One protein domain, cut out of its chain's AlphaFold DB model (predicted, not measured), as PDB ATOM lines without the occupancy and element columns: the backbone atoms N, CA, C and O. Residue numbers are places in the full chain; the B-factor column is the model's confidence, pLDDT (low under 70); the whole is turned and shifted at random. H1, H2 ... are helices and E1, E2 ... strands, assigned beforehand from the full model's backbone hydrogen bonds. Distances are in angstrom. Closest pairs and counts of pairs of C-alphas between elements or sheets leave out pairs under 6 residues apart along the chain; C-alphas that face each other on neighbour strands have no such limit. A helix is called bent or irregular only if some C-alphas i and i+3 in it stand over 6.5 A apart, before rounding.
ATOM      1  N   ALA A  10     165.975 172.004 130.274       48.97
ATOM      2  CA  ALA A  10     165.306 170.704 130.263       48.97
ATOM      3  C   ALA A  10     164.055 170.655 131.163       48.97
ATOM      4  O   ALA A  10     163.066 170.014 130.808       48.97
ATOM      5  N   LEU A  11     164.080 171.347 132.311       45.06
ATOM      6  CA  LEU A  11     162.998 171.309 133.300       45.06
ATOM      7  C   LEU A  11     161.819 172.211 132.897       45.06
ATOM      8  O   LEU A  11     160.665 171.864 133.144       45.06
ATOM      9  N   ASP A  12     162.101 173.346 132.250       52.69
ATOM     10  CA  ASP A  12     161.074 174.270 131.753       52.69
ATOM     11  C   ASP A  12     160.357 173.701 130.513       52.69
ATOM     12  O   ASP A  12     159.135 173.797 130.410       52.69
ATOM     13  N   LYS A  13     161.074 173.014 129.609       57.22
ATOM     14  CA  LYS A  13     160.487 172.393 128.403       57.22
ATOM     15  C   LYS A  13     159.540 171.229 128.711       57.22
ATOM     16  O   LYS A  13     158.484 171.136 128.088       57.22
ATOM     17  N   GLN A  14     159.874 170.381 129.693       54.12
ATOM     18  CA  GLN A  14     158.983 169.305 130.156       54.12
ATOM     19  C   GLN A  14     157.696 169.847 130.790       54.12
ATOM     20  O   GLN A  14     156.633 169.269 130.593       54.12
ATOM     21  N   LYS A  15     157.764 170.976 131.510       52.34
ATOM     22  CA  LYS A  15     156.574 171.641 132.069       52.34
ATOM     23  C   LYS A  15     155.682 172.282 130.999       52.34
ATOM     24  O   LYS A  15     154.494 172.456 131.243       52.34
ATOM     25  N   LEU A  16     156.245 172.630 129.839       54.53
ATOM     26  CA  LEU A  16     155.551 173.305 128.737       54.53
ATOM     27  C   LEU A  16     155.043 172.352 127.635       54.53
ATOM     28  O   LEU A  16     154.484 172.831 126.655       54.53
ATOM     29  N   ASN A  17     155.221 171.028 127.764       55.88
ATOM     30  CA  ASN A  17     154.861 170.035 126.731       55.88
ATOM     31  C   ASN A  17     155.425 170.356 125.328       55.88
ATOM     32  O   ASN A  17     154.831 170.008 124.306       55.88
ATOM     33  N   LEU A  18     156.588 171.011 125.261       57.66
ATOM     34  CA  LEU A  18     157.244 171.344 123.998       57.66
ATOM     35  C   LEU A  18     157.928 170.093 123.431       57.66
ATOM     36  O   LEU A  18     159.089 169.816 123.728       57.66
ATOM     37  N   ASN A  19     157.209 169.330 122.607       53.28
ATOM     38  CA  ASN A  19     157.790 168.232 121.841       53.28
ATOM     39  C   ASN A  19     158.427 168.792 120.567       53.28
ATOM     40  O   ASN A  19     157.741 169.262 119.660       53.28
ATOM     41  N   SER A  20     159.756 168.726 120.467       48.66
ATOM     42  CA  SER A  20     160.418 168.938 119.185       48.66
ATOM     43  C   SER A  20     160.037 167.776 118.264       48.66
ATOM     44  O   SER A  20     160.547 166.669 118.442       48.66
ATOM     45  N   ASP A  21     159.156 168.004 117.289       45.81
ATOM     46  CA  ASP A  21     158.857 167.048 116.214       45.81
ATOM     47  C   ASP A  21     160.097 166.877 115.315       45.81
ATOM     48  O   ASP A  21     160.200 167.389 114.193       45.81
ATOM     49  N   ARG A  22     161.102 166.169 115.840       48.84
ATOM     50  CA  ARG A  22     162.324 165.791 115.138       48.84
ATOM     51  C   ARG A  22     161.973 164.672 114.167       48.84
ATOM     52  O   ARG A  22     161.934 163.500 114.521       48.84
ATOM     53  N   LYS A  23     161.721 165.029 112.909       49.69
ATOM     54  CA  LYS A  23     161.693 164.041 111.824       49.69
ATOM     55  C   LYS A  23     163.129 163.667 111.463       49.69
ATOM     56  O   LYS A  23     163.716 164.314 110.598       49.69
ATOM     57  N   GLU A  24     163.690 162.657 112.127       46.41
ATOM     58  CA  GLU A  24     164.886 161.979 111.615       46.41
ATOM     59  C   GLU A  24     164.562 161.389 110.238       46.41
ATOM     60  O   GLU A  24     163.496 160.809 110.027       46.41
ATOM     61  N   LYS A  25     165.438 161.617 109.258       54.66
ATOM     62  CA  LYS A  25     165.253 161.132 107.889       54.66
ATOM     63  C   LYS A  25     166.324 160.107 107.539       54.66
ATOM     64  O   LYS A  25     167.506 160.355 107.754       54.66
ATOM     65  N   GLU A  26     165.891 159.012 106.923       54.56
ATOM     66  CA  GLU A  26     166.691 157.869 106.459       54.56
ATOM     67  C   GLU A  26     167.512 158.170 105.186       54.56
ATOM     68  O   GLU A  26     167.392 157.483 104.175       54.56
ATOM     69  N   PHE A  27     168.348 159.210 105.187       63.34
ATOM     70  CA  PHE A  27     169.315 159.428 104.102       63.34
ATOM     71  C   PHE A  27     170.744 159.457 104.651       63.34
ATOM     72  O   PHE A  27     170.963 159.980 105.748       63.34
ATOM     73  N   PRO A  28     171.742 158.944 103.903       72.81
ATOM     74  CA  PRO A  28     173.133 159.039 104.319       72.81
ATOM     75  C   PRO A  28     173.546 160.511 104.416       72.81
ATOM     76  O   PRO A  28     173.329 161.306 103.497       72.81
ATOM     77  N   ARG A  29     174.132 160.891 105.553       78.12
ATOM     78  CA  ARG A  29     174.638 162.248 105.791       78.12
ATOM     79  C   ARG A  29     175.850 162.518 104.901       78.12
ATOM     80  O   ARG A  29     176.768 161.705 104.835       78.12
ATOM     81  N   VAL A  30     175.873 163.679 104.251       82.88
ATOM     82  CA  VAL A  30     176.964 164.100 103.358       82.88
ATOM     83  C   VAL A  30     177.718 165.270 103.985       82.88
ATOM     84  O   VAL A  30     177.103 166.237 104.428       82.88
ATOM     85  N   LYS A  31     179.056 165.217 103.994       86.50
ATOM     86  CA  LYS A  31     179.923 166.308 104.469       86.50
ATOM     87  C   LYS A  31     180.732 166.885 103.312       86.50
ATOM     88  O   LYS A  31     181.748 166.320 102.927       86.50
ATOM     89  N   LEU A  32     180.307 168.033 102.786       87.31
ATOM     90  CA  LEU A  32     181.007 168.756 101.714       87.31
ATOM     91  C   LEU A  32     181.935 169.856 102.244       87.31
ATOM     92  O   LEU A  32     182.854 170.288 101.541       87.31
ATOM     93  N   ASN A  33     181.728 170.301 103.489       88.62
ATOM     94  CA  ASN A  33     182.557 171.316 104.134       88.62
ATOM     95  C   ASN A  33     184.042 170.905 104.145       88.62
ATOM     96  O   ASN A  33     184.417 169.903 104.755       88.62
ATOM     97  N   GLY A  34     184.884 171.690 103.468       88.69
ATOM     98  CA  GLY A  34     186.326 171.468 103.370       88.69
ATOM     99  C   GLY A  34     186.756 170.386 102.373       88.69
ATOM    100  O   GLY A  34     187.963 170.171 102.234       88.69
ATOM    101  N   GLN A  35     185.810 169.735 101.684       89.25
ATOM    102  CA  GLN A  35     186.070 168.626 100.750       89.25
ATOM    103  C   GLN A  35     186.158 169.067  99.284       89.25
ATOM    104  O   GLN A  35     186.798 168.402  98.476       89.25
ATOM    105  N   CYS A  36     185.533 170.192  98.930       89.50
ATOM    106  CA  CYS A  36     185.492 170.697  97.557       89.50
ATOM    107  C   CYS A  36     186.412 171.913  97.367       89.50
ATOM    108  O   CYS A  36     186.715 172.632  98.324       89.50
ATOM    109  N   TYR A  37     186.804 172.192  96.122       89.88
ATOM    110  CA  TYR A  37     187.586 173.373  95.741       89.88
ATOM    111  C   TYR A  37     186.799 174.277  94.795       89.88
ATOM    112  O   TYR A  37     185.932 173.818  94.055       89.88
ATOM    113  N   PHE A  38     187.117 175.572  94.782       86.94
ATOM    114  CA  PHE A  38     186.533 176.485  93.800       86.94
ATOM    115  C   PHE A  38     186.960 176.080  92.377       86.94
ATOM    116  O   PHE A  38     188.164 175.926  92.133       86.94
ATOM    117  N   PRO A  39     186.032 175.976  91.408       80.94
ATOM    118  CA  PRO A  39     186.396 175.533  90.067       80.94
ATOM    119  C   PRO A  39     187.368 176.513  89.392       80.94
ATOM    120  O   PRO A  39     187.088 177.714  89.302       80.94
ATOM    121  N   GLY A  40     188.504 175.990  88.918       78.38
ATOM    122  CA  GLY A  40     189.612 176.762  88.340       78.38
ATOM    123  C   GLY A  40     190.606 177.336  89.361       78.38
ATOM    124  O   GLY A  40     191.504 178.078  88.975       78.38
ATOM    125  N   ARG A  41     190.459 177.041  90.663       76.50
ATOM    126  CA  ARG A  41     191.383 177.484  91.726       76.50
ATOM    127  C   ARG A  41     191.649 176.354  92.733       76.50
ATOM    128  O   ARG A  41     191.066 176.367  93.820       76.50
ATOM    129  N   PRO A  42     192.556 175.411  92.422       70.75
ATOM    130  CA  PRO A  42     192.757 174.184  93.201       70.75
ATOM    131  C   PRO A  42     193.302 174.406  94.620       70.75
ATOM    132  O   PRO A  42     193.301 173.485  95.422       70.75
ATOM    133  N   GLN A  43     193.745 175.618  94.968       78.00
ATOM    134  CA  GLN A  43     194.211 175.943  96.322       78.00
ATOM    135  C   GLN A  43     193.097 176.481  97.239       78.00
ATOM    136  O   GLN A  43     193.258 176.511  98.457       78.00
ATOM    137  N   ASN A  44     191.942 176.884  96.691       85.38
ATOM    138  CA  ASN A  44     190.872 177.500  97.475       85.38
ATOM    139  C   ASN A  44     189.800 176.471  97.823       85.38
ATOM    140  O   ASN A  44     189.008 176.088  96.962       85.38
ATOM    141  N   ARG A  45     189.736 176.068  99.091       91.00
ATOM    142  CA  ARG A  45     188.697 175.158  99.585       91.00
ATOM    143  C   ARG A  45     187.354 175.864  99.768       91.00
ATOM    144  O   ARG A  45     187.281 177.003 100.240       91.00
ATOM    145  N   ILE A  46     186.280 175.158  99.431       91.44
ATOM    146  CA  ILE A  46     184.913 175.515  99.803       91.44
ATOM    147  C   ILE A  46     184.708 175.060 101.254       91.44
ATOM    148  O   ILE A  46     184.954 173.907 101.593       91.44
ATOM    149  N   VAL A  47     184.302 175.985 102.122       91.81
ATOM    150  CA  VAL A  47     184.174 175.783 103.573       91.81
ATOM    151  C   VAL A  47     182.815 176.303 104.042       91.81
ATOM    152  O   VAL A  47     182.116 176.946 103.258       91.81
ATOM    153  N   CYS A  48     182.458 176.068 105.306       91.50
ATOM    154  CA  CYS A  48     181.141 176.346 105.886       91.50
ATOM    155  C   CYS A  48     180.549 177.704 105.490       91.50
ATOM    156  O   CYS A  48     179.444 177.729 104.962       91.50
ATOM    157  N   ARG A  49     181.297 178.811 105.602       91.88
ATOM    158  CA  ARG A  49     180.826 180.151 105.187       91.88
ATOM    159  C   ARG A  49     180.349 180.210 103.731       91.88
ATOM    160  O   ARG A  49     179.315 180.799 103.446       91.88
ATOM    161  N   HIS A  50     181.056 179.554 102.812       93.69
ATOM    162  CA  HIS A  50     180.699 179.553 101.395       93.69
ATOM    163  C   HIS A  50     179.415 178.749 101.147       93.69
ATOM    164  O   HIS A  50     178.563 179.178 100.377       93.69
ATOM    165  N   ILE A  51     179.274 177.605 101.823       93.19
ATOM    166  CA  ILE A  51     178.107 176.719 101.713       93.19
ATOM    167  C   ILE A  51     176.879 177.373 102.366       93.19
ATOM    168  O   ILE A  51     175.806 177.383 101.777       93.19
ATOM    169  N   ALA A  52     177.045 177.995 103.536       93.50
ATOM    170  CA  ALA A  52     175.998 178.749 104.221       93.50
ATOM    171  C   ALA A  52     175.471 179.906 103.354       93.50
ATOM    172  O   ALA A  52     174.262 180.111 103.258       93.50
ATOM    173  N   ALA A  53     176.363 180.632 102.667       94.12
ATOM    174  CA  ALA A  53     175.970 181.675 101.720       94.12
ATOM    175  C   ALA A  53     175.249 181.116 100.481       94.12
ATOM    176  O   ALA A  53     174.245 181.686 100.059       94.12
ATOM    177  N   GLN A  54     175.716 179.992  99.920       93.44
ATOM    178  CA  GLN A  54     175.012 179.325  98.819       93.44
ATOM    179  C   GLN A  54     173.592 178.932  99.237       93.44
ATOM    180  O   GLN A  54     172.643 179.244  98.528       93.44
ATOM    181  N   TYR A  55     173.431 178.343 100.420       93.00
ATOM    182  CA  TYR A  55     172.121 177.930 100.906       93.00
ATOM    183  C   TYR A  55     171.164 179.115 101.131       93.00
ATOM    184  O   TYR A  55     169.963 178.987 100.903       93.00
ATOM    185  N   ILE A  56     171.670 180.299 101.501       93.56
ATOM    186  CA  ILE A  56     170.864 181.533 101.518       93.56
ATOM    187  C   ILE A  56     170.358 181.884 100.115       93.56
ATOM    188  O   ILE A  56     169.176 182.198  99.960       93.56
ATOM    189  N   ASN A  57     171.215 181.802  99.094       92.06
ATOM    190  CA  ASN A  57     170.794 182.041  97.711       92.06
ATOM    191  C   ASN A  57     169.703 181.045  97.297       92.06
ATOM    192  O   ASN A  57     168.695 181.454  96.726       92.06
ATOM    193  N   ASP A  58     169.859 179.771  97.661       91.88
ATOM    194  CA  ASP A  58     168.884 178.722  97.355       91.88
ATOM    195  C   ASP A  58     167.522 178.997  98.024       91.88
ATOM    196  O   ASP A  58     166.472 178.798  97.412       91.88
ATOM    197  N   ILE A  59     167.517 179.516  99.263       91.75
ATOM    198  CA  ILE A  59     166.290 179.911  99.978       91.75
ATOM    199  C   ILE A  59     165.539 181.021  99.237       91.75
ATOM    200  O   ILE A  59     164.311 180.967  99.162       91.75
ATOM    201  N   TYR A  60     166.247 182.026  98.719       91.00
ATOM    202  CA  TYR A  60     165.608 183.153  98.032       91.00
ATOM    203  C   TYR A  60     165.251 182.853  96.576       91.00
ATOM    204  O   TYR A  60     164.308 183.444  96.059       91.00
ATOM    205  N   GLN A  61     165.936 181.907  95.929       89.75
ATOM    206  CA  GLN A  61     165.525 181.383  94.624       89.75
ATOM    207  C   GLN A  61     164.284 180.493  94.738       89.75
ATOM    208  O   GLN A  61     163.383 180.564  93.906       89.75
ATOM    209  N   ASN A  62     164.216 179.666  95.784       88.94
ATOM    210  CA  ASN A  62     163.075 178.809  96.063       88.94
ATOM    211  C   ASN A  62     162.817 178.735  97.574       88.94
ATOM    212  O   ASN A  62     163.464 178.005  98.323       88.94
ATOM    213  N   VAL A  63     161.765 179.413  98.033       83.38
ATOM    214  CA  VAL A  63     161.369 179.459  99.453       83.38
ATOM    215  C   VAL A  63     161.132 178.062 100.060       83.38
ATOM    216  O   VAL A  63     161.280 177.841 101.275       83.38
ATOM    217  N   ASN A  64     160.766 177.085  99.227       83.50
ATOM    218  CA  ASN A  64     160.531 175.697  99.616       83.50
ATOM    219  C   ASN A  64     161.761 174.793  99.464       83.50
ATOM    220  O   ASN A  64     161.645 173.600  99.749       83.50
ATOM    221  N   TYR A  65     162.926 175.351  99.124       84.44
ATOM    222  CA  TYR A  65     164.161 174.612  98.893       84.44
ATOM    223  C   TYR A  65     164.542 173.701 100.068       84.44
ATOM    224  O   TYR A  65     164.351 174.012 101.265       84.44
ATOM    225  N   LYS A  66     165.072 172.534  99.710       80.06
ATOM    226  CA  LYS A  66     165.458 171.454 100.611       80.06
ATOM    227  C   LYS A  66     166.836 170.936 100.177       80.06
ATOM    228  O   LYS A  66     166.940 170.422  99.073       80.06
ATOM    229  N   PRO A  67     167.857 170.990 101.049       71.12
ATOM    230  CA  PRO A  67     169.219 170.619 100.660       71.12
ATOM    231  C   PRO A  67     169.370 169.135 100.264       71.12
ATOM    232  O   PRO A  67     170.257 168.804  99.493       71.12
ATOM    233  N   HIS A  68     168.479 168.238 100.705       66.25
ATOM    234  CA  HIS A  68     168.499 166.814 100.327       66.25
ATOM    235  C   HIS A  68     167.996 166.511  98.902       66.25
ATOM    236  O   HIS A  68     168.047 165.353  98.497       66.25
ATOM    237  N   GLN A  69     167.477 167.485  98.147       64.25
ATOM    238  CA  GLN A  69     166.913 167.259  96.807       64.25
ATOM    239  C   GLN A  69     167.996 167.257  95.710       64.25
ATOM    240  O   GLN A  69     167.996 168.112  94.844       64.25
ATOM    241  N   ASP A  70     168.906 166.281  95.753       71.06
ATOM    242  CA  ASP A  70     170.001 166.032  94.794       71.06
ATOM    243  C   ASP A  70     171.216 166.975  94.833       71.06
ATOM    244  O   ASP A  70     172.340 166.464  94.878       71.06
ATOM    245  N   ASP A  71     171.051 168.296  94.880       83.94
ATOM    246  CA  ASP A  71     172.168 169.241  94.663       83.94
ATOM    247  C   ASP A  71     173.315 169.103  95.681       83.94
ATOM    248  O   ASP A  71     174.484 169.259  95.336       83.94
ATOM    249  N   TYR A  72     173.013 168.743  96.934       85.94
ATOM    250  CA  TYR A  72     174.011 168.551  97.999       85.94
ATOM    251  C   TYR A  72     174.293 167.066  98.301       85.94
ATOM    252  O   TYR A  72     174.912 166.745  99.316       85.94
ATOM    253  N   SER A  73     173.840 166.142  97.446       84.00
ATOM    254  CA  SER A  73     174.005 164.693  97.664       84.00
ATOM    255  C   SER A  73     175.414 164.169  97.349       84.00
ATOM    256  O   SER A  73     175.793 163.103  97.827       84.00
ATOM    257  N   SER A  74     176.209 164.904  96.567       86.19
ATOM    258  CA  SER A  74     177.595 164.557  96.231       86.19
ATOM    259  C   SER A  74     178.415 165.804  95.894       86.19
ATOM    260  O   SER A  74     177.859 166.863  95.600       86.19
ATOM    261  N   ALA A  75     179.747 165.679  95.909       87.62
ATOM    262  CA  ALA A  75     180.649 166.769  95.540       87.62
ATOM    263  C   ALA A  75     180.464 167.223  94.083       87.62
ATOM    264  O   ALA A  75     180.535 168.417  93.803       87.62
ATOM    265  N   GLU A  76     180.198 166.289  93.167       88.06
ATOM    266  CA  GLU A  76     180.004 166.578  91.744       88.06
ATOM    267  C   GLU A  76     178.759 167.441  91.516       88.06
ATOM    268  O   GLU A  76     178.867 168.550  90.988       88.06
ATOM    269  N   LYS A  77     177.600 166.986  92.009       87.94
ATOM    270  CA  LYS A  77     176.342 167.743  91.913       87.94
ATOM    271  C   LYS A  77     176.464 169.109  92.587       87.94
ATOM    272  O   LYS A  77     176.130 170.130  91.986       87.94
ATOM    273  N   PHE A  78     177.068 169.153  93.774       88.94
ATOM    274  CA  PHE A  78     177.268 170.411  94.482       88.94
ATOM    275  C   PHE A  78     178.120 171.394  93.682       88.94
ATOM    276  O   PHE A  78     177.768 172.563  93.597       88.94
ATOM    277  N   LEU A  79     179.213 170.952  93.053       88.56
ATOM    278  CA  LEU A  79     180.067 171.832  92.250       88.56
ATOM    279  C   LEU A  79     179.377 172.362  90.987       88.56
ATOM    280  O   LEU A  79     179.714 173.464  90.555       88.56
ATOM    281  N   THR A  80     178.422 171.618  90.416       87.56
ATOM    282  CA  THR A  80     177.609 172.107  89.287       87.56
ATOM    283  C   THR A  80     176.609 173.186  89.704       87.56
ATOM    284  O   THR A  80     176.406 174.146  88.964       87.56
ATOM    285  N   HIS A  81     176.049 173.073  90.910       87.88
ATOM    286  CA  HIS A  81     175.105 174.037  91.487       87.88
ATOM    287  C   HIS A  81     175.794 175.261  92.119       87.88
ATOM    288  O   HIS A  81     175.282 176.381  92.099       87.88
ATOM    289  N   PHE A  82     176.985 175.067  92.689       87.25
ATOM    290  CA  PHE A  82     177.648 176.053  93.534       87.25
ATOM    291  C   PHE A  82     178.055 177.321  92.773       87.25
ATOM    292  O   PHE A  82     178.882 177.322  91.854       87.25
ATOM    293  N   ASN A  83     177.547 178.460  93.238       83.38
ATOM    294  CA  ASN A  83     177.835 179.754  92.653       83.38
ATOM    295  C   ASN A  83     179.206 180.268  93.110       83.38
ATOM    296  O   ASN A  83     179.433 180.610  94.271       83.38
ATOM    297  N   LYS A  84     180.127 180.450  92.158       80.38
ATOM    298  CA  LYS A  84     181.470 180.994  92.430       80.38
ATOM    299  C   LYS A  84     181.441 182.377  93.101       80.38
ATOM    300  O   LYS A  84     182.401 182.727  93.793       80.38
ATOM    301  N   LYS A  85     180.357 183.153  92.945       81.81
ATOM    302  CA  LYS A  85     180.166 184.453  93.616       81.81
ATOM    303  C   LYS A  85     180.056 184.322  95.144       81.81
ATOM    304  O   LYS A  85     180.369 185.285  95.839       81.81
ATOM    305  N   CYS A  86     179.737 183.140  95.685       82.88
ATOM    306  CA  CYS A  86     179.657 182.882  97.129       82.88
ATOM    307  C   CYS A  86     180.986 183.033  97.877       82.88
ATOM    308  O   CYS A  86     180.978 183.134  99.103       82.88
ATOM    309  N   LYS A  87     182.127 183.096  97.170       84.38
ATOM    310  CA  LYS A  87     183.463 183.194  97.781       84.38
ATOM    311  C   LYS A  87     183.555 184.271  98.867       84.38
ATOM    312  O   LYS A  87     184.111 184.017  99.929       84.38
ATOM    313  N   ASN A  88     182.996 185.451  98.601       86.62
ATOM    314  CA  ASN A  88     183.094 186.598  99.502       86.62
ATOM    315  C   ASN A  88     181.741 187.007 100.103       86.62
ATOM    316  O   ASN A  88     181.697 187.996 100.823       86.62
ATOM    317  N   GLN A  89     180.647 186.286  99.833       90.12
ATOM    318  CA  GLN A  89     179.295 186.727 100.212       90.12
ATOM    319  C   GLN A  89     179.105 186.850 101.728       90.12
ATOM    320  O   GLN A  89     178.620 187.877 102.185       90.12
ATOM    321  N   THR A  90     179.536 185.863 102.519       88.94
ATOM    322  CA  THR A  90     179.444 185.947 103.988       88.94
ATOM    323  C   THR A  90     180.259 187.109 104.539       88.94
ATOM    324  O   THR A  90     179.781 187.843 105.393       88.94
ATOM    325  N   LEU A  91     181.478 187.298 104.026       87.75
ATOM    326  CA  LEU A  91     182.352 188.394 104.442       87.75
ATOM    327  C   LEU A  91     181.745 189.749 104.072       87.75
ATOM    328  O   LEU A  91     181.721 190.644 104.904       87.75
ATOM    329  N   ALA A  92     181.190 189.875 102.867       89.44
ATOM    330  CA  ALA A  92     180.488 191.075 102.433       89.44
ATOM    331  C   ALA A  92     179.254 191.361 103.302       89.44
ATOM    332  O   ALA A  92     179.026 192.513 103.650       89.44
ATOM    333  N   LEU A  93     178.498 190.330 103.702       90.44
ATOM    334  CA  LEU A  93     177.362 190.486 104.611       90.44
ATOM    335  C   LEU A  93     177.816 190.986 105.990       90.44
ATOM    336  O   LEU A  93     177.264 191.966 106.481       90.44
ATOM    337  N   ILE A  94     178.851 190.374 106.577       89.44
ATOM    338  CA  ILE A  94     179.435 190.807 107.858       89.44
ATOM    339  C   ILE A  94     179.892 192.269 107.760       89.44
ATOM    340  O   ILE A  94     179.481 193.100 108.566       89.44
ATOM    341  N   SER A  95     180.673 192.605 106.730       87.06
ATOM    342  CA  SER A  95     181.178 193.963 106.506       87.06
ATOM    343  C   SER A  95     180.077 194.981 106.193       87.06
ATOM    344  O   SER A  95     180.245 196.159 106.491       87.06
ATOM    345  N   SER A  96     178.942 194.558 105.624       88.88
ATOM    346  CA  SER A  96     177.796 195.443 105.366       88.88
ATOM    347  C   SER A  96     177.016 195.820 106.624       88.88
ATOM    348  O   SER A  96     176.216 196.751 106.572       88.88
ATOM    349  N   ARG A  97     177.258 195.111 107.739       89.56
ATOM    350  CA  ARG A  97     176.669 195.372 109.058       89.56
ATOM    351  C   ARG A  97     175.155 195.597 109.000       89.56
ATOM    352  O   ARG A  97     174.680 196.675 109.362       89.56
ATOM    353  N   PRO A  98     174.392 194.584 108.566       90.44
ATOM    354  CA  PRO A  98     172.948 194.700 108.473       90.44
ATOM    355  C   PRO A  98     172.337 195.102 109.820       90.44
ATOM    356  O   PRO A  98     172.824 194.724 110.895       90.44
ATOM    357  N   GLU A  99     171.265 195.886 109.743       90.62
ATOM    358  CA  GLU A  99     170.402 196.169 110.886       90.62
ATOM    359  C   GLU A  99     169.793 194.866 111.423       90.62
ATOM    360  O   GLU A  99     169.595 193.894 110.690       90.62
ATOM    361  N   GLY A 100     169.549 194.831 112.732       90.19
ATOM    362  CA  GLY A 100     169.063 193.639 113.425       90.19
ATOM    363  C   GLY A 100     170.129 192.588 113.739       90.19
ATOM    364  O   GLY A 100     169.784 191.560 114.311       90.19
ATOM    365  N   ARG A 101     171.412 192.795 113.401       94.25
ATOM    366  CA  ARG A 101     172.492 191.881 113.823       94.25
ATOM    367  C   ARG A 101     172.690 191.910 115.343       94.25
ATOM    368  O   ARG A 101     172.694 192.985 115.942       94.25
ATOM    369  N   CYS A 102     172.943 190.763 115.959       94.94
ATOM    370  CA  CYS A 102     173.236 190.680 117.392       94.94
ATOM    371  C   CYS A 102     174.129 189.493 117.735       94.94
ATOM    372  O   CYS A 102     174.344 188.599 116.918       94.94
ATOM    373  N   VAL A 103     174.611 189.474 118.972       94.06
ATOM    374  CA  VAL A 103     175.182 188.297 119.621       94.06
ATOM    375  C   VAL A 103     174.306 187.924 120.809       94.06
ATOM    376  O   VAL A 103     173.951 188.788 121.607       94.06
ATOM    377  N   ALA A 104     173.960 186.647 120.931       92.50
ATOM    378  CA  ALA A 104     173.163 186.121 122.034       92.50
ATOM    379  C   ALA A 104     173.790 184.838 122.585       92.50
ATOM    380  O   ALA A 104     174.603 184.199 121.908       92.50
ATOM    381  N   ALA A 105     173.408 184.443 123.800       89.38
ATOM    382  CA  ALA A 105     173.746 183.117 124.302       89.38
ATOM    383  C   ALA A 105     173.080 182.063 123.412       89.38
ATOM    384  O   ALA A 105     171.963 182.271 122.934       89.38
ATOM    385  N   CYS A 106     173.722 180.912 123.209       87.06
ATOM    386  CA  CYS A 106     173.086 179.834 122.445       87.06
ATOM    387  C   CYS A 106     171.764 179.365 123.087       87.06
ATOM    388  O   CYS A 106     170.862 178.958 122.356       87.06
ATOM    389  N   GLY A 107     171.620 179.474 124.416       85.25
ATOM    390  CA  GLY A 107     170.363 179.241 125.145       85.25
ATOM    391  C   GLY A 107     169.242 180.223 124.780       85.25
ATOM    392  O   GLY A 107     168.099 179.816 124.615       85.25
ATOM    393  N   ASP A 108     169.584 181.488 124.527       89.31
ATOM    394  CA  ASP A 108     168.631 182.555 124.189       89.31
ATOM    395  C   ASP A 108     168.371 182.675 122.676       89.31
ATOM    396  O   ASP A 108     167.778 183.646 122.203       89.31
ATOM    397  N   PHE A 109     168.808 181.698 121.876       91.50
ATOM    398  CA  PHE A 109     168.640 181.726 120.421       91.50
ATOM    399  C   PHE A 109     167.170 181.903 120.008       91.50
ATOM    400  O   PHE A 109     166.855 182.745 119.163       91.50
ATOM    401  N   GLY A 110     166.259 181.154 120.631       92.50
ATOM    402  CA  GLY A 110     164.823 181.241 120.389       92.50
ATOM    403  C   GLY A 110     164.242 182.613 120.716       92.50
ATOM    404  O   GLY A 110     163.373 183.093 119.986       92.50
ATOM    405  N   LEU A 111     164.745 183.277 121.764       92.56
ATOM    406  CA  LEU A 111     164.339 184.635 122.135       92.56
ATOM    407  C   LEU A 111     164.621 185.616 120.988       92.56
ATOM    408  O   LEU A 111     163.747 186.404 120.619       92.56
ATOM    409  N   VAL A 112     165.799 185.511 120.364       94.69
ATOM    410  CA  VAL A 112     166.149 186.315 119.183       94.69
ATOM    411  C   VAL A 112     165.213 185.997 118.012       94.69
ATOM    412  O   VAL A 112     164.717 186.908 117.349       94.69
ATOM    413  N   MET A 113     164.938 184.712 117.752       95.50
ATOM    414  CA  MET A 113     164.044 184.312 116.656       95.50
ATOM    415  C   MET A 113     162.635 184.880 116.840       95.50
ATOM    416  O   MET A 113     162.040 185.354 115.873       95.50
ATOM    417  N   LYS A 114     162.112 184.875 118.072       94.81
ATOM    418  CA  LYS A 114     160.822 185.485 118.417       94.81
ATOM    419  C   LYS A 114     160.824 186.982 118.110       94.81
ATOM    420  O   LYS A 114     159.903 187.459 117.451       94.81
ATOM    421  N   ALA A 115     161.868 187.702 118.519       94.56
ATOM    422  CA  ALA A 115     161.989 189.134 118.252       94.56
ATOM    423  C   ALA A 115     162.034 189.449 116.744       94.56
ATOM    424  O   ALA A 115     161.419 190.409 116.274       94.56
ATOM    425  N   TYR A 116     162.696 188.603 115.950       95.44
ATOM    426  CA  TYR A 116     162.628 188.714 114.496       95.44
ATOM    427  C   TYR A 116     161.244 188.394 113.939       95.44
ATOM    428  O   TYR A 116     160.805 189.100 113.038       95.44
ATOM    429  N   PHE A 117     160.534 187.390 114.462       95.50
ATOM    430  CA  PHE A 117     159.159 187.116 114.039       95.50
ATOM    431  C   PHE A 117     158.221 188.296 114.308       95.50
ATOM    432  O   PHE A 117     157.440 188.633 113.424       95.50
ATOM    433  N   ASP A 118     158.354 188.989 115.444       93.75
ATOM    434  CA  ASP A 118     157.584 190.213 115.723       93.75
ATOM    435  C   ASP A 118     157.797 191.286 114.641       93.75
ATOM    436  O   ASP A 118     156.852 191.924 114.159       93.75
ATOM    437  N   LYS A 119     159.051 191.481 114.216       92.31
ATOM    438  CA  LYS A 119     159.387 192.419 113.137       92.31
ATOM    439  C   LYS A 119     158.946 191.917 111.769       92.31
ATOM    440  O   LYS A 119     158.493 192.709 110.952       92.31
ATOM    441  N   MET A 120     159.058 190.623 111.507       93.25
ATOM    442  CA  MET A 120     158.611 190.029 110.254       93.25
ATOM    443  C   MET A 120     157.096 190.180 110.082       93.25
ATOM    444  O   MET A 120     156.658 190.627 109.026       93.25
ATOM    445  N   GLU A 121     156.303 189.901 111.121       92.81
ATOM    446  CA  GLU A 121     154.845 190.071 111.098       92.81
ATOM    447  C   GLU A 121     154.430 191.525 110.896       92.81
ATOM    448  O   GLU A 121     153.651 191.822 109.992       92.81
ATOM    449  N   SER A 122     154.991 192.441 111.693       91.50
ATOM    450  CA  SER A 122     154.650 193.869 111.614       91.50
ATOM    451  C   SER A 122     155.003 194.509 110.269       91.50
ATOM    452  O   SER A 122     154.439 195.543 109.925       91.50
ATOM    453  N   ASN A 123     155.894 193.885 109.491       90.31
ATOM    454  CA  ASN A 123     156.355 194.391 108.198       90.31
ATOM    455  C   ASN A 123     155.974 193.494 107.008       90.31
ATOM    456  O   ASN A 123     156.473 193.706 105.904       90.31
ATOM    457  N   GLY A 124     155.113 192.490 107.208       90.31
ATOM    458  CA  GLY A 124     154.637 191.618 106.127       90.31
ATOM    459  C   GLY A 124     155.715 190.728 105.488       90.31
ATOM    460  O   GLY A 124     155.565 190.300 104.343       90.31
ATOM    461  N   ILE A 125     156.810 190.439 106.194       91.62
ATOM    462  CA  ILE A 125     157.909 189.596 105.706       91.62
ATOM    463  C   ILE A 125     157.605 188.136 106.046       91.62
ATOM    464  O   ILE A 125     157.617 187.735 107.204       91.62
ATOM    465  N   SER A 126     157.387 187.295 105.037       92.25
ATOM    466  CA  SER A 126     157.053 185.878 105.257       92.25
ATOM    467  C   SER A 126     158.270 184.955 105.364       92.25
ATOM    468  O   SER A 126     158.151 183.837 105.867       92.25
ATOM    469  N   VAL A 127     159.444 185.387 104.890       94.31
ATOM    470  CA  VAL A 127     160.674 184.583 104.857       94.31
ATOM    471  C   VAL A 127     161.874 185.459 105.170       94.31
ATOM    472  O   VAL A 127     162.048 186.510 104.565       94.31
ATOM    473  N   MET A 128     162.737 184.978 106.057       95.06
ATOM    474  CA  MET A 128     164.032 185.586 106.330       95.06
ATOM    475  C   MET A 128     165.099 184.502 106.450       95.06
ATOM    476  O   MET A 128     164.870 183.456 107.059       95.06
ATOM    477  N   ALA A 129     166.277 184.758 105.894       95.62
ATOM    478  CA  ALA A 129     167.478 183.987 106.172       95.62
ATOM    479  C   ALA A 129     168.465 184.810 107.010       95.62
ATOM    480  O   ALA A 129     168.478 186.038 106.939       95.62
ATOM    481  N   ALA A 130     169.307 184.134 107.784       96.50
ATOM    482  CA  ALA A 130     170.394 184.749 108.535       96.50
ATOM    483  C   ALA A 130     171.623 183.837 108.532       96.50
ATOM    484  O   ALA A 130     171.495 182.610 108.561       96.50
ATOM    485  N   ILE A 131     172.813 184.436 108.525       96.50
ATOM    486  CA  ILE A 131     174.044 183.722 108.864       96.50
ATOM    487  C   ILE A 131     174.140 183.647 110.385       96.50
ATOM    488  O   ILE A 131     173.982 184.657 111.070       96.50
ATOM    489  N   LEU A 132     174.426 182.453 110.896       94.56
ATOM    490  CA  LEU A 132     174.822 182.241 112.281       94.56
ATOM    491  C   LEU A 132     176.334 182.039 112.320       94.56
ATOM    492  O   LEU A 132     176.849 181.204 111.581       94.56
ATOM    493  N   LEU A 133     177.036 182.772 113.173       90.81
ATOM    494  CA  LEU A 133     178.450 182.548 113.451       90.81
ATOM    495  C   LEU A 133     178.590 182.069 114.890       90.81
ATOM    496  O   LEU A 133     178.288 182.809 115.826       90.81
ATOM    497  N   VAL A 134     179.064 180.841 115.054       87.31
ATOM    498  CA  VAL A 134     179.572 180.359 116.339       87.31
ATOM    499  C   VAL A 134     181.076 180.298 116.179       87.31
ATOM    500  O   VAL A 134     181.573 179.511 115.376       87.31
ATOM    501  N   ASP A 135     181.792 181.175 116.879       80.69
ATOM    502  CA  ASP A 135     183.240 181.320 116.738       80.69
ATOM    503  C   ASP A 135     183.662 181.526 115.254       80.69
ATOM    504  O   ASP A 135     183.383 182.588 114.696       80.69
ATOM    505  N   ASN A 136     184.286 180.546 114.585       78.00
ATOM    506  CA  ASN A 136     184.642 180.615 113.156       78.00
ATOM    507  C   ASN A 136     183.775 179.716 112.245       78.00
ATOM    508  O   ASN A 136     183.995 179.647 111.030       78.00
ATOM    509  N   HIS A 137     182.793 179.003 112.799       86.62
ATOM    510  CA  HIS A 137     181.872 178.177 112.019       86.62
ATOM    511  C   HIS A 137     180.629 178.967 111.627       86.62
ATOM    512  O   HIS A 137     179.999 179.618 112.460       86.62
ATOM    513  N   ALA A 138     180.269 178.890 110.348       91.00
ATOM    514  CA  ALA A 138     179.115 179.580 109.795       91.00
ATOM    515  C   ALA A 138     177.991 178.589 109.478       91.00
ATOM    516  O   ALA A 138     178.200 177.634 108.727       91.00
ATOM    517  N   LEU A 139     176.802 178.860 110.008       92.69
ATOM    518  CA  LEU A 139     175.558 178.146 109.736       92.69
ATOM    519  C   LEU A 139     174.539 179.095 109.098       92.69
ATOM    520  O   LEU A 139     174.753 180.309 109.026       92.69
ATOM    521  N   THR A 140     173.402 178.551 108.676       94.94
ATOM    522  CA  THR A 140     172.286 179.351 108.158       94.94
ATOM    523  C   THR A 140     171.021 179.081 108.958       94.94
ATOM    524  O   THR A 140     170.580 177.937 109.044       94.94
ATOM    525  N   ALA A 141     170.389 180.133 109.471       96.00
ATOM    526  CA  ALA A 141     169.020 180.081 109.966       96.00
ATOM    527  C   ALA A 141     168.044 180.543 108.880       96.00
ATOM    528  O   ALA A 141     168.330 181.455 108.106       96.00
ATOM    529  N   ARG A 142     166.866 179.927 108.845       95.62
ATOM    530  CA  ARG A 142     165.730 180.339 108.022       95.62
ATOM    531  C   ARG A 142     164.486 180.441 108.887       95.62
ATOM    532  O   ARG A 142     164.058 179.433 109.448       95.62
ATOM    533  N   LEU A 143     163.877 181.616 108.904       95.88
ATOM    534  CA  LEU A 143     162.594 181.893 109.531       95.88
ATOM    535  C   LEU A 143     161.519 181.963 108.446       95.88
ATOM    536  O   LEU A 143     161.735 182.542 107.379       95.88
ATOM    537  N   ARG A 144     160.365 181.342 108.692       95.12
ATOM    538  CA  ARG A 144     159.190 181.440 107.820       95.12
ATOM    539  C   ARG A 144     157.921 181.614 108.638       95.12
ATOM    540  O   ARG A 144     157.706 180.850 109.574       95.12
ATOM    541  N   ILE A 145     157.075 182.535 108.201       94.38
ATOM    542  CA  ILE A 145     155.690 182.677 108.645       94.38
ATOM    543  C   ILE A 145     154.820 182.032 107.567       94.38
ATOM    544  O   ILE A 145     154.939 182.356 106.382       94.38
ATOM    545  N   LYS A 146     154.012 181.044 107.949       91.38
ATOM    546  CA  LYS A 146     153.134 180.310 107.033       91.38
ATOM    547  C   LYS A 146     151.695 180.432 107.492       91.38
ATOM    548  O   LYS A 146     151.358 179.897 108.538       91.38
ATOM    549  N   ASN A 147     150.853 181.021 106.660       87.50
ATOM    550  CA  ASN A 147     149.417 181.050 106.903       87.50
ATOM    551  C   ASN A 147     148.802 179.836 106.201       87.50
ATOM    552  O   ASN A 147     149.027 179.641 105.003       87.50
ATOM    553  N   THR A 148     148.107 178.978 106.944       79.81
ATOM    554  CA  THR A 148     147.357 177.864 106.355       79.81
ATOM    555  C   THR A 148     146.045 178.364 105.765       79.81
ATOM    556  O   THR A 148     145.549 179.437 106.107       79.81
ATOM    557  N   THR A 149     145.458 177.562 104.880       75.44
ATOM    558  CA  THR A 149     144.114 177.798 104.330       75.44
ATOM    559  C   THR A 149     143.026 177.819 105.406       75.44
ATOM    560  O   THR A 149     141.958 178.369 105.174       75.44
ATOM    561  N   GLU A 150     143.310 177.252 106.580       76.50
ATOM    562  CA  GLU A 150     142.426 177.197 107.750       76.50
ATOM    563  C   GLU A 150     142.582 178.418 108.680       76.50
ATOM    564  O   GLU A 150     141.923 178.497 109.709       76.50
ATOM    565  N   GLY A 151     143.438 179.386 108.325       78.75
ATOM    566  CA  GLY A 151     143.649 180.614 109.100       78.75
ATOM    567  C   GLY A 151     144.694 180.504 110.217       78.75
ATOM    568  O   GLY A 151     144.906 181.476 110.938       78.75
ATOM    569  N   CYS A 152     145.385 179.368 110.348       82.44
ATOM    570  CA  CYS A 152     146.432 179.179 111.352       82.44
ATOM    571  C   CYS A 152     147.784 179.703 110.849       82.44
ATOM    572  O   CYS A 152     148.297 179.273 109.807       82.44
ATOM    573  N   THR A 153     148.410 180.581 111.626       89.19
ATOM    574  CA  THR A 153     149.771 181.064 111.372       89.19
ATOM    575  C   THR A 153     150.782 180.142 112.040       89.19
ATOM    576  O   THR A 153     150.750 179.939 113.245       89.19
ATOM    577  N   HIS A 154     151.717 179.601 111.264       91.62
ATOM    578  CA  HIS A 154     152.811 178.776 111.761       91.62
ATOM    579  C   HIS A 154     154.147 179.505 111.629       91.62
ATOM    580  O   HIS A 154     154.557 179.899 110.530       91.62
ATOM    581  N   TYR A 155     154.874 179.572 112.735       93.75
ATOM    582  CA  TYR A 155     156.231 180.086 112.830       93.75
ATOM    583  C   TYR A 155     157.210 178.933 112.702       93.75
ATOM    584  O   TYR A 155     157.161 177.946 113.436       93.75
ATOM    585  N   VAL A 156     158.103 179.032 111.724       93.00
ATOM    586  CA  VAL A 156     159.027 177.958 111.379       93.00
ATOM    587  C   VAL A 156     160.450 178.469 111.441       93.00
ATOM    588  O   VAL A 156     160.826 179.321 110.641       93.00
ATOM    589  N   VAL A 157     161.261 177.858 112.296       94.81
ATOM    590  CA  VAL A 157     162.710 178.063 112.329       94.81
ATOM    591  C   VAL A 157     163.382 176.826 111.743       94.81
ATOM    592  O   VAL A 157     162.987 175.691 112.009       94.81
ATOM    593  N   SER A 158     164.360 177.014 110.865       92.50
ATOM    594  CA  SER A 158     165.210 175.934 110.361       92.50
ATOM    595  C   SER A 158     166.672 176.340 110.454       92.50
ATOM    596  O   SER A 158     167.010 177.398 109.933       92.50
ATOM    597  N   VAL A 159     167.531 175.501 111.028       91.69
ATOM    598  CA  VAL A 159     168.987 175.712 111.024       91.69
ATOM    599  C   VAL A 159     169.646 174.659 110.147       91.69
ATOM    600  O   VAL A 159     169.302 173.477 110.180       91.69
ATOM    601  N   TYR A 160     170.562 175.127 109.313       90.69
ATOM    602  CA  TYR A 160     171.348 174.335 108.386       90.69
ATOM    603  C   TYR A 160     172.821 174.428 108.778       90.69
ATOM    604  O   TYR A 160     173.402 175.516 108.728       90.69
ATOM    605  N   ASP A 161     173.409 173.293 109.154       88.75
ATOM    606  CA  ASP A 161     174.843 173.161 109.405       88.75
ATOM    607  C   ASP A 161     175.535 172.604 108.149       88.75
ATOM    608  O   ASP A 161     175.304 171.445 107.791       88.75
ATOM    609  N   PRO A 162     176.444 173.361 107.509       88.88
ATOM    610  CA  PRO A 162     177.222 172.873 106.376       88.88
ATOM    611  C   PRO A 162     178.012 171.576 106.611       88.88
ATOM    612  O   PRO A 162     178.420 170.946 105.634       88.88
ATOM    613  N   ASN A 163     178.267 171.164 107.859       84.94
ATOM    614  CA  ASN A 163     178.898 169.877 108.174       84.94
ATOM    615  C   ASN A 163     178.000 168.669 107.877       84.94
ATOM    616  O   ASN A 163     178.531 167.593 107.603       84.94
ATOM    617  N   VAL A 164     176.677 168.852 107.888       84.38
ATOM    618  CA  VAL A 164     175.686 167.879 107.407       84.38
ATOM    619  C   VAL A 164     175.004 168.500 106.189       84.38
ATOM    620  O   VAL A 164     173.868 168.962 106.234       84.38
ATOM    621  N   SER A 165     175.754 168.571 105.090       83.56
ATOM    622  CA  SER A 165     175.480 169.440 103.944       83.56
ATOM    623  C   SER A 165     174.146 169.168 103.243       83.56
ATOM    624  O   SER A 165     173.641 170.048 102.552       83.56
ATOM    625  N   ASN A 166     173.568 167.979 103.402       82.25
ATOM    626  CA  ASN A 166     172.296 167.592 102.795       82.25
ATOM    627  C   ASN A 166     171.092 167.671 103.752       82.25
ATOM    628  O   ASN A 166     169.980 167.343 103.338       82.25
ATOM    629  N   ASP A 167     171.258 168.131 104.995       79.81
ATOM    630  CA  ASP A 167     170.189 168.112 105.997       79.81
ATOM    631  C   ASP A 167     170.031 169.434 106.762       79.81
ATOM    632  O   ASP A 167     170.923 170.275 106.799       79.81
ATOM    633  N   LYS A 168     168.854 169.635 107.356       84.56
ATOM    634  CA  LYS A 168     168.540 170.772 108.226       84.56
ATOM    635  C   LYS A 168     167.554 170.364 109.305       84.56
ATOM    636  O   LYS A 168     166.578 169.670 109.021       84.56
ATOM    637  N   ILE A 169     167.725 170.913 110.501       85.06
ATOM    638  CA  ILE A 169     166.769 170.718 111.588       85.06
ATOM    639  C   ILE A 169     165.741 171.842 111.543       85.06
ATOM    640  O   ILE A 169     166.072 173.006 111.311       85.06
ATOM    641  N   ARG A 170     164.466 171.485 111.708       87.62
ATOM    642  CA  ARG A 170     163.330 172.404 111.638       87.62
ATOM    643  C   ARG A 170     162.443 172.218 112.858       87.62
ATOM    644  O   ARG A 170     162.049 171.095 113.140       87.62
ATOM    645  N   ILE A 171     162.037 173.333 113.452       88.12
ATOM    646  CA  ILE A 171     160.991 173.403 114.474       88.12
ATOM    647  C   ILE A 171     159.866 174.291 113.941       88.12
ATOM    648  O   ILE A 171     160.096 175.218 113.154       88.12
ATOM    649  N   MET A 172     158.635 173.944 114.290       89.81
ATOM    650  CA  MET A 172     157.425 174.646 113.889       89.81
ATOM    651  C   MET A 172     156.512 174.761 115.104       89.81
ATOM    652  O   MET A 172     156.318 173.766 115.791       89.81
ATOM    653  N   SER A 173     155.959 175.947 115.334       89.88
ATOM    654  CA  SER A 173     154.896 176.172 116.314       89.88
ATOM    655  C   SER A 173     153.844 177.118 115.727       89.88
ATOM    656  O   SER A 173     154.140 177.895 114.816       89.88
ATOM    657  N   GLU A 174     152.620 177.038 116.233       88.75
ATOM    658  CA  GLU A 174     151.537 177.995 115.983       88.75
ATOM    659  C   GLU A 174     151.709 179.294 116.792       88.75
ATOM    660  O   GLU A 174     151.092 180.312 116.485       88.75
ATOM    661  N   SER A 175     152.602 179.301 117.788       88.69
ATOM    662  CA  SER A 175     152.907 180.458 118.626       88.69
ATOM    663  C   SER A 175     154.398 180.791 118.619       88.69
ATOM    664  O   SER A 175     155.260 179.979 118.963       88.69
ATOM    665  N   LYS A 176     154.728 182.046 118.296       89.00
ATOM    666  CA  LYS A 176     156.092 182.581 118.443       89.00
ATOM    667  C   LYS A 176     156.568 182.614 119.902       89.00
ATOM    668  O   LYS A 176     157.774 182.623 120.136       89.00
ATOM    669  N   GLU A 177     155.650 182.589 120.872       90.75
ATOM    670  CA  GLU A 177     156.000 182.489 122.295       90.75
ATOM    671  C   GLU A 177     156.586 181.122 122.650       90.75
ATOM    672  O   GLU A 177     157.415 181.048 123.547       90.75
ATOM    673  N   ASP A 178     156.256 180.061 121.914       88.69
ATOM    674  CA  ASP A 178     156.875 178.749 122.127       88.69
ATOM    675  C   ASP A 178     158.298 178.720 121.568       88.69
ATOM    676  O   ASP A 178     159.200 178.113 122.147       88.69
ATOM    677  N   ILE A 179     158.520 179.425 120.448       89.19
ATOM    678  CA  ILE A 179     159.831 179.520 119.794       89.19
ATOM    679  C   ILE A 179     160.888 180.081 120.753       89.19
ATOM    680  O   ILE A 179     162.041 179.654 120.694       89.19
ATOM    681  N   LYS A 180     160.504 180.981 121.670       89.69
ATOM    682  CA  LYS A 180     161.436 181.639 122.599       89.69
ATOM    683  C   LYS A 180     162.181 180.676 123.531       89.69
ATOM    684  O   LYS A 180     163.228 181.043 124.049       89.69
ATOM    685  N   HIS A 181     161.643 179.475 123.745       88.00
ATOM    686  CA  HIS A 181     162.183 178.477 124.670       88.00
ATOM    687  C   HIS A 181     163.185 177.509 124.028       88.00
ATOM    688  O   HIS A 181     163.744 176.661 124.725       88.00
ATOM    689  N   TYR A 182     163.406 177.601 122.714       87.88
ATOM    690  CA  TYR A 182     164.371 176.752 122.024       87.88
ATOM    691  C   TYR A 182     165.763 177.387 122.007       87.88
ATOM    692  O   TYR A 182     165.932 178.549 121.641       87.88
ATOM    693  N   SER A 183     166.774 176.595 122.341       87.94
ATOM    694  CA  SER A 183     168.179 176.958 122.214       87.94
ATOM    695  C   SER A 183     168.690 176.597 120.821       87.94
ATOM    696  O   SER A 183     168.077 175.819 120.087       87.94
ATOM    697  N   LEU A 184     169.858 177.119 120.443       86.38
ATOM    698  CA  LEU A 184     170.511 176.732 119.193       86.38
ATOM    699  C   LEU A 184     170.764 175.216 119.143       86.38
ATOM    700  O   LEU A 184     170.683 174.622 118.071       86.38
ATOM    701  N   MET A 185     171.006 174.582 120.295       80.56
ATOM    702  CA  MET A 185     171.287 173.148 120.378       80.56
ATOM    703  C   MET A 185     170.119 172.257 119.992       80.56
ATOM    704  O   MET A 185     170.343 171.187 119.424       80.56
ATOM    705  N   ASP A 186     168.882 172.714 120.185       82.44
ATOM    706  CA  ASP A 186     167.709 171.983 119.698       82.44
ATOM    707  C   ASP A 186     167.738 171.828 118.163       82.44
ATOM    708  O   ASP A 186     167.196 170.867 117.606       82.44
ATOM    709  N   PHE A 187     168.447 172.732 117.477       82.69
ATOM    710  CA  PHE A 187     168.621 172.749 116.029       82.69
ATOM    711  C   PHE A 187     169.960 172.182 115.528       82.69
ATOM    712  O   PHE A 187     170.240 172.277 114.330       82.69
ATOM    713  N   MET A 188     170.779 171.579 116.396       77.19
ATOM    714  CA  MET A 188     172.063 170.976 116.019       77.19
ATOM    715  C   MET A 188     171.971 169.449 115.925       77.19
ATOM    716  O   MET A 188     171.327 168.784 116.740       77.19
ATOM    717  N   ASN A 189     172.628 168.869 114.916       68.06
ATOM    718  CA  ASN A 189     172.754 167.416 114.794       68.06
ATOM    719  C   ASN A 189     173.712 166.901 115.884       68.06
ATOM    720  O   ASN A 189     174.758 167.492 116.108       68.06
ATOM    721  N   VAL A 190     173.372 165.807 116.572       54.91
ATOM    722  CA  VAL A 190     174.126 165.312 117.751       54.91
ATOM    723  C   VAL A 190     175.120 164.199 117.370       54.91
ATOM    724  O   VAL A 190     175.611 163.466 118.217       54.91
ATOM    725  N   ASP A 191     175.430 164.026 116.082       54.22
ATOM    726  CA  ASP A 191     176.351 162.970 115.645       54.22
ATOM    727  C   ASP A 191     177.803 163.307 115.997       54.22
ATOM    728  O   ASP A 191     178.520 163.991 115.259       54.22
ATOM    729  N   TYR A 192     178.223 162.801 117.154       45.06
ATOM    730  CA  TYR A 192     179.516 163.037 117.791       45.06
ATOM    731  C   TYR A 192     180.727 162.715 116.899       45.06
ATOM    732  O   TYR A 192     181.807 163.271 117.111       45.06
ATOM    733  N   SER A 193     180.570 161.858 115.883       48.81
ATOM    734  CA  SER A 193     181.654 161.467 114.973       48.81
ATOM    735  C   SER A 193     182.033 162.570 113.969       48.81
ATOM    736  O   SER A 193     183.207 162.730 113.628       48.81
ATOM    737  N   LEU A 194     181.061 163.384 113.537       46.81
ATOM    738  CA  LEU A 194     181.238 164.444 112.533       46.81
ATOM    739  C   LEU A 194     181.456 165.835 113.150       46.81
ATOM    740  O   LEU A 194     181.916 166.748 112.452       46.81
ATOM    741  N   LEU A 195     181.133 165.972 114.441       50.12
ATOM    742  CA  LEU A 195     180.863 167.232 115.135       50.12
ATOM    743  C   LEU A 195     181.614 167.384 116.473       50.12
ATOM    744  O   LEU A 195     181.198 168.172 117.314       50.12
ATOM    745  N   LYS A 196     182.760 166.705 116.666       43.25
ATOM    746  CA  LYS A 196     183.620 166.848 117.870       43.25
ATOM    747  C   LYS A 196     183.861 168.304 118.311       43.25
ATOM    748  O   LYS A 196     184.053 168.556 119.488       43.25
ATOM    749  N   TRP A 197     183.835 169.254 117.378       45.72
ATOM    750  CA  TRP A 197     183.982 170.683 117.653       45.72
ATOM    751  C   TRP A 197     182.682 171.378 118.124       45.72
ATOM    752  O   TRP A 197     182.758 172.317 118.907       45.72
ATOM    753  N   SER A 198     181.487 170.938 117.696       47.75
ATOM    754  CA  SER A 198     180.234 171.674 117.942       47.75
ATOM    755  C   SER A 198     179.680 171.511 119.355       47.75
ATOM    756  O   SER A 198     179.086 172.454 119.853       47.75
ATOM    757  N   ASN A 199     179.858 170.370 120.026       42.50
ATOM    758  CA  ASN A 199     179.310 170.204 121.377       42.50
ATOM    759  C   ASN A 199     180.157 170.932 122.431       42.50
ATOM    760  O   ASN A 199     179.618 171.744 123.172       42.50
ATOM    761  N   ASP A 200     181.482 170.778 122.436       43.34
ATOM    762  CA  ASP A 200     182.317 171.462 123.438       43.34
ATOM    763  C   ASP A 200     182.302 172.994 123.280       43.34
ATOM    764  O   ASP A 200     182.476 173.721 124.257       43.34
ATOM    765  N   HIS A 201     182.068 173.498 122.058       49.53
ATOM    766  CA  HIS A 201     181.987 174.935 121.791       49.53
ATOM    767  C   HIS A 201     180.555 175.480 121.900       49.53
ATOM    768  O   HIS A 201     180.344 176.437 122.627       49.53
ATOM    769  N   VAL A 202     179.530 174.894 121.272       51.19
ATOM    770  CA  VAL A 202     178.178 175.499 121.251       51.19
ATOM    771  C   VAL A 202     177.466 175.402 122.613       51.19
ATOM    772  O   VAL A 202     176.689 176.299 122.937       51.19
ATOM    773  N   ILE A 203     177.737 174.375 123.441       48.56
ATOM    774  CA  ILE A 203     176.985 174.125 124.696       48.56
ATOM    775  C   ILE A 203     177.099 175.300 125.681       48.56
ATOM    776  O   ILE A 203     176.162 175.559 126.427       48.56
ATOM    777  N   ASN A 204     178.201 176.059 125.648       51.97
ATOM    778  CA  ASN A 204     178.479 177.133 126.609       51.97
ATOM    779  C   ASN A 204     178.920 178.458 125.958       51.97
ATOM    780  O   ASN A 204     179.565 179.277 126.613       51.97
ATOM    781  N   GLN A 205     178.622 178.674 124.673       72.81
ATOM    782  CA  GLN A 205     179.086 179.857 123.935       72.81
ATOM    783  C   GLN A 205     177.951 180.747 123.424       72.81
ATOM    784  O   GLN A 205     176.760 180.547 123.674       72.81
ATOM    785  N   SER A 206     178.368 181.780 122.702       87.75
ATOM    786  CA  SER A 206     177.522 182.781 122.076       87.75
ATOM    787  C   SER A 206     177.425 182.546 120.575       87.75
ATOM    788  O   SER A 206     178.348 182.011 119.958       87.75
ATOM    789  N   VAL A 207     176.325 182.993 119.984       91.38
ATOM    790  CA  VAL A 207     176.087 182.966 118.545       91.38
ATOM    791  C   VAL A 207     175.862 184.387 118.042       91.38
ATOM    792  O   VAL A 207     175.050 185.132 118.587       91.38
ATOM    793  N   ALA A 208     176.592 184.767 116.998       94.12
ATOM    794  CA  ALA A 208     176.324 185.968 116.223       94.12
ATOM    795  C   ALA A 208     175.270 185.646 115.170       94.12
ATOM    796  O   ALA A 208     175.391 184.662 114.444       94.12
ATOM    797  N   ILE A 209     174.255 186.491 115.066       95.69
ATOM    798  CA  ILE A 209     173.127 186.312 114.165       95.69
ATOM    799  C   ILE A 209     173.086 187.526 113.252       95.69
ATOM    800  O   ILE A 209     172.993 188.664 113.713       95.69
ATOM    801  N   ILE A 210     173.228 187.283 111.952       95.81
ATOM    802  CA  ILE A 210     173.401 188.321 110.937       95.81
ATOM    803  C   ILE A 210     172.300 188.144 109.888       95.81
ATOM    804  O   ILE A 210     172.410 187.249 109.040       95.81
ATOM    805  N   PRO A 211     171.229 188.957 109.939       95.38
ATOM    806  CA  PRO A 211     170.144 188.893 108.970       95.38
ATOM    807  C   PRO A 211     170.646 189.103 107.541       95.38
ATOM    808  O   PRO A 211     171.466 189.978 107.274       95.38
ATOM    809  N   ALA A 212     170.135 188.301 106.614       93.94
ATOM    810  CA  ALA A 212     170.487 188.331 105.202       93.94
ATOM    811  C   ALA A 212     169.236 188.625 104.367       93.94
ATOM    812  O   ALA A 212     168.774 187.763 103.626       93.94
ATOM    813  N   LEU A 213     168.653 189.814 104.530       89.81
ATOM    814  CA  LEU A 213     167.509 190.297 103.747       89.81
ATOM    815  C   LEU A 213     167.959 191.266 102.640       89.81
ATOM    816  O   LEU A 213     169.071 191.799 102.707       89.81
ATOM    817  N   PRO A 214     167.099 191.541 101.641       83.56
ATOM    818  CA  PRO A 214     167.264 192.687 100.753       83.56
ATOM    819  C   PRO A 214     167.474 193.991 101.534       83.56
ATOM    820  O   PRO A 214     166.933 194.168 102.630       83.56
ATOM    821  N   LYS A 215     168.258 194.916 100.969       77.00
ATOM    822  CA  LYS A 215     168.735 196.121 101.667       77.00
ATOM    823  C   LYS A 215     167.590 196.994 102.189       77.00
ATOM    824  O   LYS A 215     167.698 197.538 103.284       77.00
ATOM    825  N   GLU A 216     166.495 197.081 101.439       80.69
ATOM    826  CA  GLU A 216     165.304 197.857 101.790       80.69
ATOM    827  C   GLU A 216     164.589 197.282 103.021       80.69
ATOM    828  O   GLU A 216     164.060 198.031 103.838       80.69
ATOM    829  N   GLN A 217     164.613 195.957 103.192       85.81
ATOM    830  CA  GLN A 217     163.936 195.260 104.291       85.81
ATOM    831  C   GLN A 217     164.778 195.205 105.569       85.81
ATOM    832  O   GLN A 217     164.226 195.088 106.662       85.81
ATOM    833  N   LEU A 218     166.107 195.312 105.461       82.62
ATOM    834  CA  LEU A 218     166.999 195.276 106.622       82.62
ATOM    835  C   LEU A 218     166.718 196.412 107.612       82.62
ATOM    836  O   LEU A 218     166.713 196.170 108.814       82.62
ATOM    837  N   LEU A 219     166.409 197.622 107.127       83.94
ATOM    838  CA  LEU A 219     166.090 198.782 107.976       83.94
ATOM    839  C   LEU A 219     164.916 198.522 108.935       83.94
ATOM    840  O   LEU A 219     164.855 199.116 110.010       83.94
ATOM    841  N   MET A 220     164.020 197.599 108.581       84.62
ATOM    842  CA  MET A 220     162.855 197.239 109.390       84.62
ATOM    843  C   MET A 220     163.234 196.443 110.650       84.62
ATOM    844  O   MET A 220     162.468 196.399 111.613       84.62
ATOM    845  N   LEU A 221     164.430 195.841 110.672       86.25
ATOM    846  CA  LEU A 221     164.971 195.122 111.828       86.25
ATOM    847  C   LEU A 221     165.677 196.043 112.833       86.25
ATOM    848  O   LEU A 221     166.186 195.576 113.849       86.25
ATOM    849  N   LYS A 222     165.711 197.356 112.591       84.94
ATOM    850  CA  LYS A 222     166.308 198.302 113.533       84.94
ATOM    851  C   LYS A 222     165.618 198.217 114.901       84.94
ATOM    852  O   LYS A 222     164.385 198.207 114.996       84.94
TER     853      LYS A 222
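This is residues 10 to 222 of the 621 residues of the protein "Toxin_15 domain-containing protein" of Escherichia coli (UniProt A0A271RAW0). A strongly twisted sheet of six strands curls round the long helix H5 on one face, and H2 runs along its other face, making three layers. H4 crosses H2, while H1 and E1 lie farthest out, joined by residues 16 to 40. The printed part has 213 residues, with nine named helices and seven named strands in the order H1 E1 H2 H3 H4 E2 H5 E3 E4 E5 E6 H6 H7 H8 E7 H9. The sheet runs E2 E7 E3 E4 E5 E6, all antiparallel. The class is mixed, helices and strands; the whole is compact, with a radius of gyration of the C-alphas of 16.8 A and spans of 51 by 40 by 36 A.

The sheet's strands are E2, residues 102 to 105, E7, 206 to 211, E3, 127 to 134, E4, 137 to 147 and 33.0 A long, E5, 153 to 160, and E6, 169 to 173. H5, residues 106 to 122, spans 25.6 A; H2, 48 to 61, spans 19.9 A; H4, 84 to 96, spans 19.7 A. H4 and H5 are irregular: C-alphas 87 and 90 are 7.9 A apart, and C-alphas 107 and 110 are 7.6 A apart. The others are H1, 10 to 15, from C-alpha 10 at (165.306, 170.704, 130.263), E1, 41 to 45, H3, 75 to 81, H6, 176 to 179, H7, 184 to 187, H8, 196 to 202, and H9, 215 to 221, ending with C-alpha 221 at (164.971, 195.122, 111.828).

E3 to E6 form a meander of hairpins, each strand the antiparallel neighbour of the one before, with N 130 and O 141 at 2.9 A, N 142 and O 158 at 2.8 A, and N 157 and O 171 at 3.0 A. N 133 and O 208 are 2.8 A apart, N 104 and O 207 3.0 A. E2, H5, E3 is a split strand-helix-strand unit, two strands running the same way with E7 between them, its crossover right-handed. H2 is over E4 at a height over the sheet of 8.3 A and touches H4, about perpendicular at 85 degrees, C-alphas 50 and 86 closest at 5.5 A. H5 touches H6 (Gly 110 and Ile 179, closest C-alphas, 5.3 A), H7 (Cys 106 and Leu 184, 5.2 A) and only just H9, with 3 pairs of C-alphas within 8 A. H4 and H8 only graze the sheet; H1 and H3 are not on it, and E1 pairs with no named strand. Every O i to N i+4 pair is within hydrogen-bond range in H1, H2 and H3, against 5 of 9 in H4, 11 of 13 in H5, 2 of 3 in H8 and 0 of 3 in H9, where 3 of 4 O i to N i+3 pairs are; H6 and H7 are too short for one.

The C-alphas farthest apart, of Lys 15 and Gly 40, are 55.0 A apart. The printed part has no cut; the links H1 to E1 and H2 to H3 are long. Mean pLDDT of the printed part is 82.0, with residues 10 to 27, 68 to 69 and 189 to 204 under 70.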